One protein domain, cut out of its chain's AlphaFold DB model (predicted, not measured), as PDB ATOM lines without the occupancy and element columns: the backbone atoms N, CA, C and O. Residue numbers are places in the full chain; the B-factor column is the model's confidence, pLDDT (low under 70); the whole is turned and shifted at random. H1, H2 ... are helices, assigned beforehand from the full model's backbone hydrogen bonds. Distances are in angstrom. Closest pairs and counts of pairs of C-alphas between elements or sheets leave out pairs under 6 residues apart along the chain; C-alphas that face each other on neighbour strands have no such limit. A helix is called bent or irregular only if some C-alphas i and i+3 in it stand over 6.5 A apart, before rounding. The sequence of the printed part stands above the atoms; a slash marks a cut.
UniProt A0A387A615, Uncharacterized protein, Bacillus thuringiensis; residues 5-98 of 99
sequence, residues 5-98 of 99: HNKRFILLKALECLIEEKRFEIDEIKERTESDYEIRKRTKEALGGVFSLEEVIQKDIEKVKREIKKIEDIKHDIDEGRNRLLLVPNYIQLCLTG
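What this domain is: This is residues 5 to 98 of the 99 residues of an uncharacterized protein of Bacillus thuringiensis (UniProt A0A387A615). Two long helices, H3 and H1, lie side by side and run opposite ways, making a long rod. At the end where H1 finishes and H3 starts, the shorter H2 turns aside from the pair; beyond the other end residues 80 to 89 fold back, and small H4 crosses H1 near Ala 14. The printed part has 94 residues with four named helices, H1, H2, H3 and H4 along the chain, and no named strand; the class is all helix. The whole is loose, with a radius of gyration of the C-alphas of 17.4 A and spans of 56 by 22 by 22 A.

Where its parts are: The longest helix, H3, holds residues 53 to 79 and measures 38.7 A from C-alpha 53 at (-21.093, -63.252, 32.434) to C-alpha 79 at (-21.909, -28.612, 15.280). H1, residues 5 to 30, measures 38.4 A and begins with C-alpha 5 at (-28.456, -25.248, 6.865). H2 is residues 34 to 46, 16.1 A, and is irregular: C-alphas 36 and 39 are 8.2 A apart. H4 is residues 90 to 97, 10.3 A.

How they stand to each other: H3 and H1 touch at a shallow tilt of 8 degrees, opposite ways; their closest C-alphas, of Ile 61 and Ile 26, are 5.7 A apart. H2 is close to H3 but not clearly touching, the closest C-alphas being those of Glu 34 and Leu 53 at 6.1 A; the tilt of 68 degrees is steep, only just short of about perpendicular. H4 is close to H1 but not clearly touching, about perpendicular at 77 degrees, with the closest C-alphas, of Leu 96 and Ala 14, 6.8 A apart. H2 and H4 are apart. In H1, H3 and H4 every O i to N i+4 pair is within hydrogen-bond range; in H2, 7 of 9 are.

The domain as a whole: The two C-alphas farthest apart, of His 5 and Gly 48, are 57.2 A from each other. The printed part has no cut. The link from H1 to H2 is tight; those from H2 to H3 and from H3 to H4 are short. The mean pLDDT of the printed part is 84.7, and residues 5 to 6 and 81 to 98 are under 70.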
ATOM      1  N   HIS A   5     -27.983 -24.778   5.556       51.16
ATOM      2  CA  HIS A   5     -28.456 -25.248   6.865       51.16
ATOM      3  C   HIS A   5     -29.175 -26.606   6.843       51.16
ATOM      4  O   HIS A   5     -29.247 -27.259   7.880       51.16
ATOM      5  N   ASN A   6     -29.640 -27.093   5.687       66.00
ATOM      6  CA  ASN A   6     -30.501 -28.280   5.662       66.00
ATOM      7  C   ASN A   6     -29.706 -29.596   5.815       66.00
ATOM      8  O   ASN A   6     -30.041 -30.452   6.625       66.00
ATOM      9  N   LYS A   7     -28.572 -29.739   5.112       71.94
ATOM     10  CA  LYS A   7     -27.762 -30.976   5.153       71.94
ATOM     11  C   LYS A   7     -27.065 -31.201   6.495       71.94
ATOM     12  O   LYS A   7     -27.002 -32.329   6.970       71.94
ATOM     13  N   ARG A   8     -26.549 -30.130   7.108       75.38
ATOM     14  CA  ARG A   8     -25.903 -30.187   8.428       75.38
ATOM     15  C   ARG A   8     -26.905 -30.569   9.511       75.38
ATOM     16  O   ARG A   8     -26.603 -31.428  10.325       75.38
ATOM     17  N   PHE A   9     -28.098 -29.978   9.479       79.31
ATOM     18  CA  PHE A   9     -29.170 -30.311  10.409       79.31
ATOM     19  C   PHE A   9     -29.606 -31.778  10.287       79.31
ATOM     20  O   PHE A   9     -29.667 -32.477  11.294       79.31
ATOM     21  N   ILE A  10     -29.827 -32.264   9.058       81.12
ATOM     22  CA  ILE A  10     -30.165 -33.673   8.800       81.12
ATOM     23  C   ILE A  10     -29.072 -34.601   9.338       81.12
ATOM     24  O   ILE A  10     -29.378 -35.580  10.011       81.12
ATOM     25  N   LEU A  11     -27.799 -34.279   9.093       81.88
ATOM     26  CA  LEU A  11     -26.684 -35.086   9.584       81.88
ATOM     27  C   LEU A  11     -26.619 -35.113  11.116       81.88
ATOM     28  O   LEU A  11     -26.462 -36.183  11.691       81.88
ATOM     29  N   LEU A  12     -26.781 -33.967  11.783       85.50
ATOM     30  CA  LEU A  12     -26.811 -33.903  13.248       85.50
ATOM     31  C   LEU A  12     -27.959 -34.736  13.827       85.50
ATOM     32  O   LEU A  12     -27.746 -35.467  14.791       85.50
ATOM     33  N   LYS A  13     -29.148 -34.664  13.215       85.94
ATOM     34  CA  LYS A  13     -30.306 -35.473  13.617       85.94
ATOM     35  C   LYS A  13     -30.064 -36.961  13.421       85.94
ATOM     36  O   LYS A  13     -30.423 -37.755  14.278       85.94
ATOM     37  N   ALA A  14     -29.416 -37.341  12.330       85.06
ATOM     38  CA  ALA A  14     -29.154 -38.742  12.064       85.06
ATOM     39  C   ALA A  14     -28.046 -39.320  12.971       85.06
ATOM     40  O   ALA A  14     -28.143 -40.466  13.399       85.06
ATOM     41  N   LEU A  15     -27.044 -38.516  13.348       88.75
ATOM     42  CA  LEU A  15     -26.071 -38.883  14.388       88.75
ATOM     43  C   LEU A  15     -26.735 -39.025  15.765       88.75
ATOM     44  O   LEU A  15     -26.357 -39.906  16.530       88.75
ATOM     45  N   GLU A  16     -27.722 -38.184  16.076       90.31
ATOM     46  CA  GLU A  16     -28.523 -38.286  17.301       90.31
ATOM     47  C   GLU A  16     -29.331 -39.593  17.332       90.31
ATOM     48  O   GLU A  16     -29.259 -40.318  18.320       90.31
ATOM     49  N   CYS A  17     -29.992 -39.962  16.228       90.00
ATOM     50  CA  CYS A  17     -30.656 -41.264  16.110       90.00
ATOM     51  C   CYS A  17     -29.678 -42.432  16.315       90.00
ATOM     52  O   CYS A  17     -29.980 -43.350  17.068       90.00
ATOM     53  N   LEU A  18     -28.489 -42.376  15.706       90.94
ATOM     54  CA  LEU A  18     -27.480 -43.431  15.848       90.94
ATOM     55  C   LEU A  18     -26.980 -43.574  17.297       90.94
ATOM     56  O   LEU A  18     -26.686 -44.681  17.747       90.94
ATOM     57  N   ILE A  19     -26.881 -42.470  18.044       92.62
ATOM     58  CA  ILE A  19     -26.551 -42.507  19.477       92.62
ATOM     59  C   ILE A  19     -27.657 -43.221  20.261       92.62
ATOM     60  O   ILE A  19     -27.345 -44.057  21.107       92.62
ATOM     61  N   GLU A  20     -28.926 -42.928  19.977       93.50
ATOM     62  CA  GLU A  20     -30.059 -43.585  20.639       93.50
ATOM     63  C   GLU A  20     -30.142 -45.080  20.299       93.50
ATOM     64  O   GLU A  20     -30.303 -45.897  21.202       93.50
ATOM     65  N   GLU A  21     -29.914 -45.468  19.042       93.19
ATOM     66  CA  GLU A  21     -29.803 -46.882  18.647       93.19
ATOM     67  C   GLU A  21     -28.699 -47.602  19.432       93.19
ATOM     68  O   GLU A  21     -28.890 -48.708  19.933       93.19
ATOM     69  N   LYS A  22     -27.543 -46.956  19.612       92.06
ATOM     70  CA  LYS A  22     -26.433 -47.512  20.398       92.06
ATOM     71  C   LYS A  22     -26.744 -47.584  21.894       92.06
ATOM     72  O   LYS A  22     -26.254 -48.480  22.578       92.06
ATOM     73  N   ARG A  23     -27.543 -46.660  22.431       94.94
ATOM     74  CA  ARG A  23     -28.035 -46.739  23.818       94.94
ATOM     75  C   ARG A  23     -28.996 -47.910  23.987       94.94
ATOM     76  O   ARG A  23     -28.863 -48.641  24.962       94.94
ATOM     77  N   PHE A  24     -29.871 -48.134  23.012       95.06
ATOM     78  CA  PHE A  24     -30.742 -49.302  22.988       95.06
ATOM     79  C   PHE A  24     -29.941 -50.612  22.917       95.06
ATOM     80  O   PHE A  24     -30.200 -51.519  23.699       95.06
ATOM     81  N   GLU A  25     -28.887 -50.676  22.093       94.00
ATOM     82  CA  GLU A  25     -27.973 -51.832  22.040       94.00
ATOM     83  C   GLU A  25     -27.359 -52.145  23.421       94.00
ATOM     84  O   GLU A  25     -27.197 -53.308  23.785       94.00
ATOM     85  N   ILE A  26     -27.034 -51.124  24.227       94.75
ATOM     86  CA  ILE A  26     -26.552 -51.327  25.605       94.75
ATOM     87  C   ILE A  26     -27.618 -51.995  26.472       94.75
ATOM     88  O   ILE A  26     -27.274 -52.861  27.277       94.75
ATOM     89  N   ASP A  27     -28.879 -51.591  26.348       95.31
ATOM     90  CA  ASP A  27     -29.966 -52.187  27.119       95.31
ATOM     91  C   ASP A  27     -30.226 -53.633  26.679       95.31
ATOM     92  O   ASP A  27     -30.319 -54.510  27.532       95.31
ATOM     93  N   GLU A  28     -30.175 -53.925  25.378       95.94
ATOM     94  CA  GLU A  28     -30.223 -55.305  24.876       95.94
ATOM     95  C   GLU A  28     -29.057 -56.159  25.393       95.94
ATOM     96  O   GLU A  28     -29.246 -57.326  25.724       95.94
ATOM     97  N   ILE A  29     -27.843 -55.599  25.494       94.44
ATOM     98  CA  ILE A  29     -26.681 -56.311  26.048       94.44
ATOM     99  C   ILE A  29     -26.895 -56.673  27.524       94.44
ATOM    100  O   ILE A  29     -26.451 -57.740  27.944       94.44
ATOM    101  N   LYS A  30     -27.555 -55.818  28.314       92.56
ATOM    102  CA  LYS A  30     -27.804 -56.087  29.742       92.56
ATOM    103  C   LYS A  30     -28.760 -57.257  29.968       92.56
ATOM    104  O   LYS A  30     -28.625 -57.936  30.978       92.56
ATOM    105  N   GLU A  31     -29.679 -57.492  29.038       94.62
ATOM    106  CA  GLU A  31     -30.640 -58.601  29.098       94.62
ATOM    107  C   GLU A  31     -30.044 -59.935  28.612       94.62
ATOM    108  O   GLU A  31     -30.692 -60.980  28.696       94.62
ATOM    109  N   ARG A  32     -28.804 -59.931  28.099       93.62
ATOM    110  CA  ARG A  32     -28.142 -61.152  27.629       93.62
ATOM    111  C   ARG A  32     -27.805 -62.088  28.774       93.62
ATOM    112  O   ARG A  32     -27.440 -61.702  29.881       93.62
ATOM    113  N   THR A  33     -27.837 -63.361  28.440       93.88
ATOM    114  CA  THR A  33     -27.591 -64.479  29.342       93.88
ATOM    115  C   THR A  33     -26.325 -65.223  28.933       93.88
ATOM    116  O   THR A  33     -25.726 -64.955  27.891       93.88
ATOM    117  N   GLU A  34     -25.902 -66.215  29.720       90.19
ATOM    118  CA  GLU A  34     -24.762 -67.055  29.334       90.19
ATOM    119  C   GLU A  34     -24.965 -67.759  27.987       90.19
ATOM    120  O   GLU A  34     -23.987 -67.952  27.263       90.19
ATOM    121  N   SER A  35     -26.210 -68.098  27.620       92.44
ATOM    122  CA  SER A  35     -26.481 -68.767  26.344       92.44
ATOM    123  C   SER A  35     -26.131 -67.904  25.134       92.44
ATOM    124  O   SER A  35     -25.654 -68.431  24.130       92.44
ATOM    125  N   ASP A  36     -26.247 -66.580  25.251       95.38
ATOM    126  CA  ASP A  36     -25.823 -65.633  24.213       95.38
ATOM    127  C   ASP A  36     -24.295 -65.623  24.026       95.38
ATOM    128  O   ASP A  36     -23.770 -65.189  22.997       95.38
ATOM    129  N   TYR A  37     -23.560 -66.141  25.014       93.81
ATOM    130  CA  TYR A  37     -22.103 -66.158  25.070       93.81
ATOM    131  C   TYR A  37     -21.496 -67.564  25.022       93.81
ATOM    132  O   TYR A  37     -20.287 -67.705  25.213       93.81
ATOM    133  N   GLU A  38     -22.279 -68.591  24.690       94.12
ATOM    134  CA  GLU A  38     -21.885 -70.005  24.746       94.12
ATOM    135  C   GLU A  38     -20.564 -70.300  24.004       94.12
ATOM    136  O   GLU A  38     -19.683 -70.994  24.512       94.12
ATOM    137  N   ILE A  39     -20.357 -69.706  22.821       93.00
ATOM    138  CA  ILE A  39     -19.110 -69.868  22.050       93.00
ATOM    139  C   ILE A  39     -17.913 -69.244  22.786       93.00
ATOM    140  O   ILE A  39     -16.839 -69.848  22.857       93.00
ATOM    141  N   ARG A  40     -18.078 -68.037  23.348       91.19
ATOM    142  CA  ARG A  40     -17.027 -67.369  24.137       91.19
ATOM    143  C   ARG A  40     -16.726 -68.154  25.408       91.19
ATOM    144  O   ARG A  40     -15.553 -68.296  25.741       91.19
ATOM    145  N   LYS A  41     -17.761 -68.667  26.078       93.12
ATOM    146  CA  LYS A  41     -17.654 -69.506  27.272       93.12
ATOM    147  C   LYS A  41     -16.806 -70.743  26.994       93.12
ATOM    148  O   LYS A  41     -15.723 -70.854  27.561       93.12
ATOM    149  N   ARG A  42     -17.197 -71.562  26.011       92.44
ATOM    150  CA  ARG A  42     -16.444 -72.765  25.603       92.44
ATOM    151  C   ARG A  42     -15.003 -72.456  25.221       92.44
ATOM    152  O   ARG A  42     -14.096 -73.202  25.568       92.44
ATOM    153  N   THR A  43     -14.779 -71.347  24.518       93.19
ATOM    154  CA  THR A  43     -13.430 -70.924  24.120       93.19
ATOM    155  C   THR A  43     -12.580 -70.547  25.336       93.19
ATOM    156  O   THR A  43     -11.427 -70.958  25.425       93.19
ATOM    157  N   LYS A  44     -13.132 -69.777  26.282       91.88
ATOM    158  CA  LYS A  44     -12.418 -69.346  27.494       91.88
ATOM    159  C   LYS A  44     -12.111 -70.545  28.395       91.88
ATOM    160  O   LYS A  44     -10.983 -70.656  28.864       91.88
ATOM    161  N   GLU A  45     -13.058 -71.470  28.539       92.06
ATOM    162  CA  GLU A  45     -12.890 -72.727  29.283       92.06
ATOM    163  C   GLU A  45     -11.849 -73.656  28.633       92.06
ATOM    164  O   GLU A  45     -10.982 -74.182  29.327       92.06
ATOM    165  N   ALA A  46     -11.854 -73.802  27.302       93.56
ATOM    166  CA  ALA A  46     -10.864 -74.606  26.575       93.56
ATOM    167  C   ALA A  46      -9.429 -74.062  26.702       93.56
ATOM    168  O   ALA A  46      -8.468 -74.824  26.640       93.56
ATOM    169  N   LEU A  47      -9.281 -72.749  26.901       94.69
ATOM    170  CA  LEU A  47      -8.000 -72.094  27.180       94.69
ATOM    171  C   LEU A  47      -7.612 -72.136  28.672       94.69
ATOM    172  O   LEU A  47      -6.614 -71.529  29.055       94.69
ATOM    173  N   GLY A  48      -8.386 -72.829  29.517       92.25
ATOM    174  CA  GLY A  48      -8.146 -72.949  30.959       92.25
ATOM    175  C   GLY A  48      -8.569 -71.725  31.781       92.25
ATOM    176  O   GLY A  48      -8.158 -71.588  32.930       92.25
ATOM    177  N   GLY A  49      -9.355 -70.815  31.202       92.19
ATOM    178  CA  GLY A  49      -9.864 -69.620  31.871       92.19
ATOM    179  C   GLY A  49     -11.249 -69.813  32.491       92.19
ATOM    180  O   GLY A  49     -12.016 -70.684  32.089       92.19
ATOM    181  N   VAL A  50     -11.598 -68.938  33.437       92.06
ATOM    182  CA  VAL A  50     -12.938 -68.883  34.044       92.06
ATOM    183  C   VAL A  50     -13.816 -67.891  33.277       92.06
ATOM    184  O   VAL A  50     -13.417 -66.752  33.006       92.06
ATOM    185  N   PHE A  51     -15.013 -68.328  32.895       93.12
ATOM    186  CA  PHE A  51     -16.029 -67.463  32.303       93.12
ATOM    187  C   PHE A  51     -16.792 -66.703  33.398       93.12
ATOM    188  O   PHE A  51     -17.208 -67.296  34.387       93.12
ATOM    189  N   SER A  52     -16.978 -65.397  33.201       94.44
ATOM    190  CA  SER A  52     -17.888 -64.561  33.990       94.44
ATOM    191  C   SER A  52     -18.787 -63.819  33.016       94.44
ATOM    192  O   SER A  52     -18.302 -63.157  32.091       94.44
ATOM    193  N   LEU A  53     -20.095 -63.954  33.222       92.56
ATOM    194  CA  LEU A  53     -21.093 -63.252  32.434       92.56
ATOM    195  C   LEU A  53     -20.981 -61.737  32.646       92.56
ATOM    196  O   LEU A  53     -20.981 -60.991  31.667       92.56
ATOM    197  N   GLU A  54     -20.798 -61.286  33.894       93.94
ATOM    198  CA  GLU A  54     -20.698 -59.858  34.208       93.94
ATOM    199  C   GLU A  54     -19.499 -59.202  33.516       93.94
ATOM    200  O   GLU A  54     -19.638 -58.123  32.939       93.94
ATOM    201  N   GLU A  55     -18.332 -59.861  33.510       94.00
ATOM    202  CA  GLU A  55     -17.138 -59.351  32.824       94.00
ATOM    203  C   GLU A  55     -17.380 -59.151  31.323       94.00
ATOM    204  O   GLU A  55     -16.938 -58.164  30.727       94.00
ATOM    205  N   VAL A  56     -18.057 -60.111  30.689       94.19
ATOM    206  CA  VAL A  56     -18.280 -60.095  29.242       94.19
ATOM    207  C   VAL A  56     -19.331 -59.055  28.863       94.19
ATOM    208  O   VAL A  56     -19.099 -58.295  27.919       94.19
ATOM    209  N   ILE A  57     -20.424 -58.962  29.627       94.75
ATOM    210  CA  ILE A  57     -21.440 -57.913  29.480       94.75
ATOM    211  C   ILE A  57     -20.795 -56.536  29.640       94.75
ATOM    212  O   ILE A  57     -20.939 -55.683  28.765       94.75
ATOM    213  N   GLN A  58     -20.009 -56.324  30.699       96.19
ATOM    214  CA  GLN A  58     -19.347 -55.045  30.945       96.19
ATOM    215  C   GLN A  58     -18.410 -54.661  29.793       96.19
ATOM    216  O   GLN A  58     -18.421 -53.516  29.336       96.19
ATOM    217  N   LYS A  59     -17.632 -55.614  29.271       95.06
ATOM    218  CA  LYS A  59     -16.723 -55.377  28.143       95.06
ATOM    219  C   LYS A  59     -17.464 -55.006  26.855       95.06
ATOM    220  O   LYS A  59     -16.995 -54.132  26.116       95.06
ATOM    221  N   ASP A  60     -18.587 -55.660  26.571       94.81
ATOM    222  CA  ASP A  60     -19.422 -55.339  25.412       94.81
ATOM    223  C   ASP A  60     -20.074 -53.952  25.588       94.81
ATOM    224  O   ASP A  60     -19.964 -53.117  24.688       94.81
ATOM    225  N   ILE A  61     -20.614 -53.629  26.772       96.12
ATOM    226  CA  ILE A  61     -21.143 -52.289  27.098       96.12
ATOM    227  C   ILE A  61     -20.067 -51.209  26.917       96.12
ATOM    228  O   ILE A  61     -20.319 -50.164  26.318       96.12
ATOM    229  N   GLU A  62     -18.846 -51.433  27.406       97.06
ATOM    230  CA  GLU A  62     -17.734 -50.490  27.234       97.06
ATOM    231  C   GLU A  62     -17.358 -50.282  25.769       97.06
ATOM    232  O   GLU A  62     -16.961 -49.181  25.377       97.06
ATOM    233  N   LYS A  63     -17.474 -51.323  24.940       95.69
ATOM    234  CA  LYS A  63     -17.266 -51.197  23.499       95.69
ATOM    235  C   LYS A  63     -18.311 -50.265  22.889       95.69
ATOM    236  O   LYS A  63     -17.913 -49.329  22.197       95.69
ATOM    237  N   VAL A  64     -19.589 -50.452  23.207       95.06
ATOM    238  CA  VAL A  64     -20.663 -49.591  22.691       95.06
ATOM    239  C   VAL A  64     -20.528 -48.156  23.215       95.06
ATOM    240  O   VAL A  64     -20.609 -47.211  22.438       95.06
ATOM    241  N   LYS A  65     -20.178 -47.961  24.494       94.75
ATOM    242  CA  LYS A  65     -19.883 -46.626  25.054       94.75
ATOM    243  C   LYS A  65     -18.751 -45.908  24.315       94.75
ATOM    244  O   LYS A  65     -18.835 -44.704  24.079       94.75
ATOM    245  N   ARG A  66     -17.693 -46.628  23.921       95.81
ATOM    246  CA  ARG A  66     -16.613 -46.062  23.094       95.81
ATOM    247  C   ARG A  66     -17.095 -45.676  21.696       95.81
ATOM    248  O   ARG A  66     -16.582 -44.709  21.142       95.81
ATOM    249  N   GLU A  67     -18.036 -46.415  21.117       91.44
ATOM    250  CA  GLU A  67     -18.647 -46.076  19.826       91.44
ATOM    251  C   GLU A  67     -19.536 -44.832  19.934       91.44
ATOM    252  O   GLU A  67     -19.365 -43.918  19.130       91.44
ATOM    253  N   ILE A  68     -20.388 -44.745  20.964       93.75
ATOM    254  CA  ILE A  68     -21.201 -43.553  21.264       93.75
ATOM    255  C   ILE A  68     -20.310 -42.320  21.377       93.75
ATOM    256  O   ILE A  68     -20.540 -41.345  20.669       93.75
ATOM    257  N   LYS A  69     -19.243 -42.391  22.182       93.62
ATOM    258  CA  LYS A  69     -18.321 -41.264  22.364       93.62
ATOM    259  C   LYS A  69     -17.735 -40.771  21.037       93.62
ATOM    260  O   LYS A  69     -17.691 -39.575  20.795       93.62
ATOM    261  N   LYS A  70     -17.338 -41.682  20.140       90.69
ATOM    262  CA  LYS A  70     -16.836 -41.303  18.806       90.69
ATOM    263  C   LYS A  70     -17.896 -40.579  17.976       90.69
ATOM    264  O   LYS A  70     -17.565 -39.651  17.247       90.69
ATOM    265  N   ILE A  71     -19.154 -41.016  18.050       89.56
ATOM    266  CA  ILE A  71     -20.265 -40.380  17.334       89.56
ATOM    267  C   ILE A  71     -20.556 -38.996  17.933       89.56
ATOM    268  O   ILE A  71     -20.767 -38.046  17.182       89.56
ATOM    269  N   GLU A  72     -20.516 -38.864  19.261       91.38
ATOM    270  CA  GLU A  72     -20.657 -37.587  19.972       91.38
ATOM    271  C   GLU A  72     -19.545 -36.599  19.599       91.38
ATOM    272  O   GLU A  72     -19.851 -35.450  19.284       91.38
ATOM    273  N   ASP A  73     -18.288 -37.051  19.543       88.88
ATOM    274  CA  ASP A  73     -17.144 -36.237  19.113       88.88
ATOM    275  C   ASP A  73     -17.350 -35.729  17.668       88.88
ATOM    276  O   ASP A  73     -17.216 -34.540  17.384       88.88
ATOM    277  N   ILE A  74     -17.788 -36.605  16.752       86.38
ATOM    278  CA  ILE A  74     -18.090 -36.232  15.358       86.38
ATOM    279  C   ILE A  74     -19.254 -35.238  15.286       86.38
ATOM    280  O   ILE A  74     -19.195 -34.262  14.532       86.38
ATOM    281  N   LYS A  75     -20.318 -35.471  16.063       86.69
ATOM    282  CA  LYS A  75     -21.475 -34.574  16.152       86.69
ATOM    283  C   LYS A  75     -21.042 -33.193  16.639       86.69
ATOM    284  O   LYS A  75     -21.463 -32.202  16.051       86.69
ATOM    285  N   HIS A  76     -20.196 -33.133  17.663       86.06
ATOM    286  CA  HIS A  76     -19.641 -31.893  18.196       86.06
ATOM    287  C   HIS A  76     -18.805 -31.152  17.142       86.06
ATOM    288  O   HIS A  76     -19.044 -29.976  16.884       86.06
ATOM    289  N   ASP A  77     -17.908 -31.845  16.436       83.69
ATOM    290  CA  ASP A  77     -17.088 -31.232  15.383       83.69
ATOM    291  C   ASP A  77     -17.921 -30.671  14.216       83.69
ATOM    292  O   ASP A  77     -17.580 -29.638  13.626       83.69
ATOM    293  N   ILE A  78     -19.014 -31.354  13.854       79.25
ATOM    294  CA  ILE A  78     -19.969 -30.880  12.843       79.25
ATOM    295  C   ILE A  78     -20.745 -29.676  13.375       79.25
ATOM    296  O   ILE A  78     -20.978 -28.727  12.624       79.25
ATOM    297  N   ASP A  79     -21.144 -29.687  14.646       79.50
ATOM    298  CA  ASP A  79     -21.909 -28.612  15.280       79.50
ATOM    299  C   ASP A  79     -21.077 -27.353  15.570       79.50
ATOM    300  O   ASP A  79     -21.604 -26.245  15.534       79.50
ATOM    301  N   GLU A  80     -19.760 -27.467  15.694       80.00
ATOM    302  CA  GLU A  80     -18.858 -26.311  15.763       80.00
ATOM    303  C   GLU A  80     -18.380 -25.834  14.381       80.00
ATOM    304  O   GLU A  80     -17.630 -24.865  14.271       80.00
ATOM    305  N   GLY A  81     -18.798 -26.504  13.300       69.44
ATOM    306  CA  GLY A  81     -18.368 -26.189  11.935       69.44
ATOM    307  C   GLY A  81     -16.881 -26.459  11.673       69.44
ATOM    308  O   GLY A  81     -16.355 -26.017  10.651       69.44
ATOM    309  N   ARG A  82     -16.205 -27.180  12.578       62.12
ATOM    310  CA  ARG A  82     -14.786 -27.550  12.472       62.12
ATOM    311  C   ARG A  82     -14.572 -28.698  11.488       62.12
ATOM    312  O   ARG A  82     -13.513 -28.779  10.870       62.12
ATOM    313  N   ASN A  83     -15.586 -29.539  11.281       57.38
ATOM    314  CA  ASN A  83     -15.525 -30.635  10.321       57.38
ATOM    315  C   ASN A  83     -16.092 -30.242   8.949       57.38
ATOM    316  O   ASN A  83     -17.265 -29.887   8.807       57.38
ATOM    317  N   ARG A  84     -15.280 -30.385   7.891       55.69
ATOM    318  CA  ARG A  84     -15.815 -30.481   6.525       55.69
ATOM    319  C   ARG A  84     -16.575 -31.809   6.452       55.69
ATOM    320  O   ARG A  84     -16.003 -32.839   6.782       55.69
ATOM    321  N   LEU A  85     -17.822 -31.795   5.971       54.06
ATOM    322  CA  LEU A  85     -18.737 -32.950   5.790       54.06
ATOM    323  C   LEU A  85     -18.112 -34.229   5.166       54.06
ATOM    324  O   LEU A  85     -18.728 -35.288   5.188       54.06
ATOM    325  N   LEU A  86     -16.899 -34.131   4.616       53.00
ATOM    326  CA  LEU A  86     -16.100 -35.176   3.975       53.00
ATOM    327  C   LEU A  86     -15.388 -36.148   4.936       53.00
ATOM    328  O   LEU A  86     -14.837 -37.131   4.454       53.00
ATOM    329  N   LEU A  87     -15.364 -35.897   6.252       57.50
ATOM    330  CA  LEU A  87     -14.607 -36.721   7.217       57.50
ATOM    331  C   LEU A  87     -15.468 -37.644   8.092       57.50
ATOM    332  O   LEU A  87     -14.950 -38.272   9.013       57.50
ATOM    333  N   VAL A  88     -16.767 -37.768   7.804       62.72
ATOM    334  CA  VAL A  88     -17.622 -38.747   8.488       62.72
ATOM    335  C   VAL A  88     -17.126 -40.160   8.138       62.72
ATOM    336  O   VAL A  88     -17.115 -40.501   6.955       62.72
ATOM    337  N   PRO A  89     -16.716 -40.988   9.118       68.31
ATOM    338  CA  PRO A  89     -16.218 -42.336   8.864       68.31
ATOM    339  C   PRO A  89     -17.188 -43.184   8.034       68.31
ATOM    340  O   PRO A  89     -18.398 -43.140   8.258       68.31
ATOM    341  N   ASN A  90     -16.655 -44.018   7.131       67.31
ATOM    342  CA  ASN A  90     -17.453 -44.851   6.217       67.31
ATOM    343  C   ASN A  90     -18.535 -45.681   6.921       67.31
ATOM    344  O   ASN A  90     -19.632 -45.801   6.395       67.31
ATOM    345  N   TYR A  91     -18.267 -46.235   8.108       65.50
ATOM    346  CA  TYR A  91     -19.271 -47.033   8.823       65.50
ATOM    347  C   TYR A  91     -20.494 -46.198   9.234       65.50
ATOM    348  O   TYR A  91     -21.615 -46.685   9.156       65.50
ATOM    349  N   ILE A  92     -20.298 -44.923   9.593       66.50
ATOM    350  CA  ILE A  92     -21.397 -43.997   9.886       66.50
ATOM    351  C   ILE A  92     -22.127 -43.652   8.589       66.50
ATOM    352  O   ILE A  92     -23.351 -43.651   8.560       66.50
ATOM    353  N   GLN A  93     -21.400 -43.411   7.494       66.31
ATOM    354  CA  GLN A  93     -22.025 -43.157   6.193       66.31
ATOM    355  C   GLN A  93     -22.896 -44.334   5.723       66.31
ATOM    356  O   GLN A  93     -23.974 -44.104   5.180       66.31
ATOM    357  N   LEU A  94     -22.472 -45.578   5.961       65.81
ATOM    358  CA  LEU A  94     -23.248 -46.784   5.649       65.81
ATOM    359  C   LEU A  94     -24.532 -46.858   6.490       65.81
ATOM    360  O   LEU A  94     -25.619 -46.937   5.920       65.81
ATOM    361  N   CYS A  95     -24.433 -46.683   7.815       63.41
ATOM    362  CA  CYS A  95     -25.606 -46.622   8.702       63.41
ATOM    363  C   CYS A  95     -26.609 -45.535   8.277       63.41
ATOM    364  O   CYS A  95     -27.813 -45.756   8.294       63.41
ATOM    365  N   LEU A  96     -26.115 -44.374   7.841       62.50
ATOM    366  CA  LEU A  96     -26.949 -43.248   7.414       62.50
ATOM    367  C   LEU A  96     -27.585 -43.418   6.029       62.50
ATOM    368  O   LEU A  96     -28.589 -42.773   5.735       62.50
ATOM    369  N   THR A  97     -26.988 -44.226   5.152       65.25
ATOM    370  CA  THR A  97     -27.457 -44.410   3.768       65.25
ATOM    371  C   THR A  97     -28.252 -45.698   3.560       65.25
ATOM    372  O   THR A  97     -28.789 -45.890   2.469       65.25
ATOM    373  N   GLY A  98     -28.363 -46.549   4.588       50.94
ATOM    374  CA  GLY A  98     -29.119 -47.804   4.536       50.94
ATOM    375  C   GLY A  98     -28.549 -48.824   3.546       50.94
ATOM    376  O   GLY A  98     -29.306 -49.637   3.016       50.94
TER     377      GLY A  98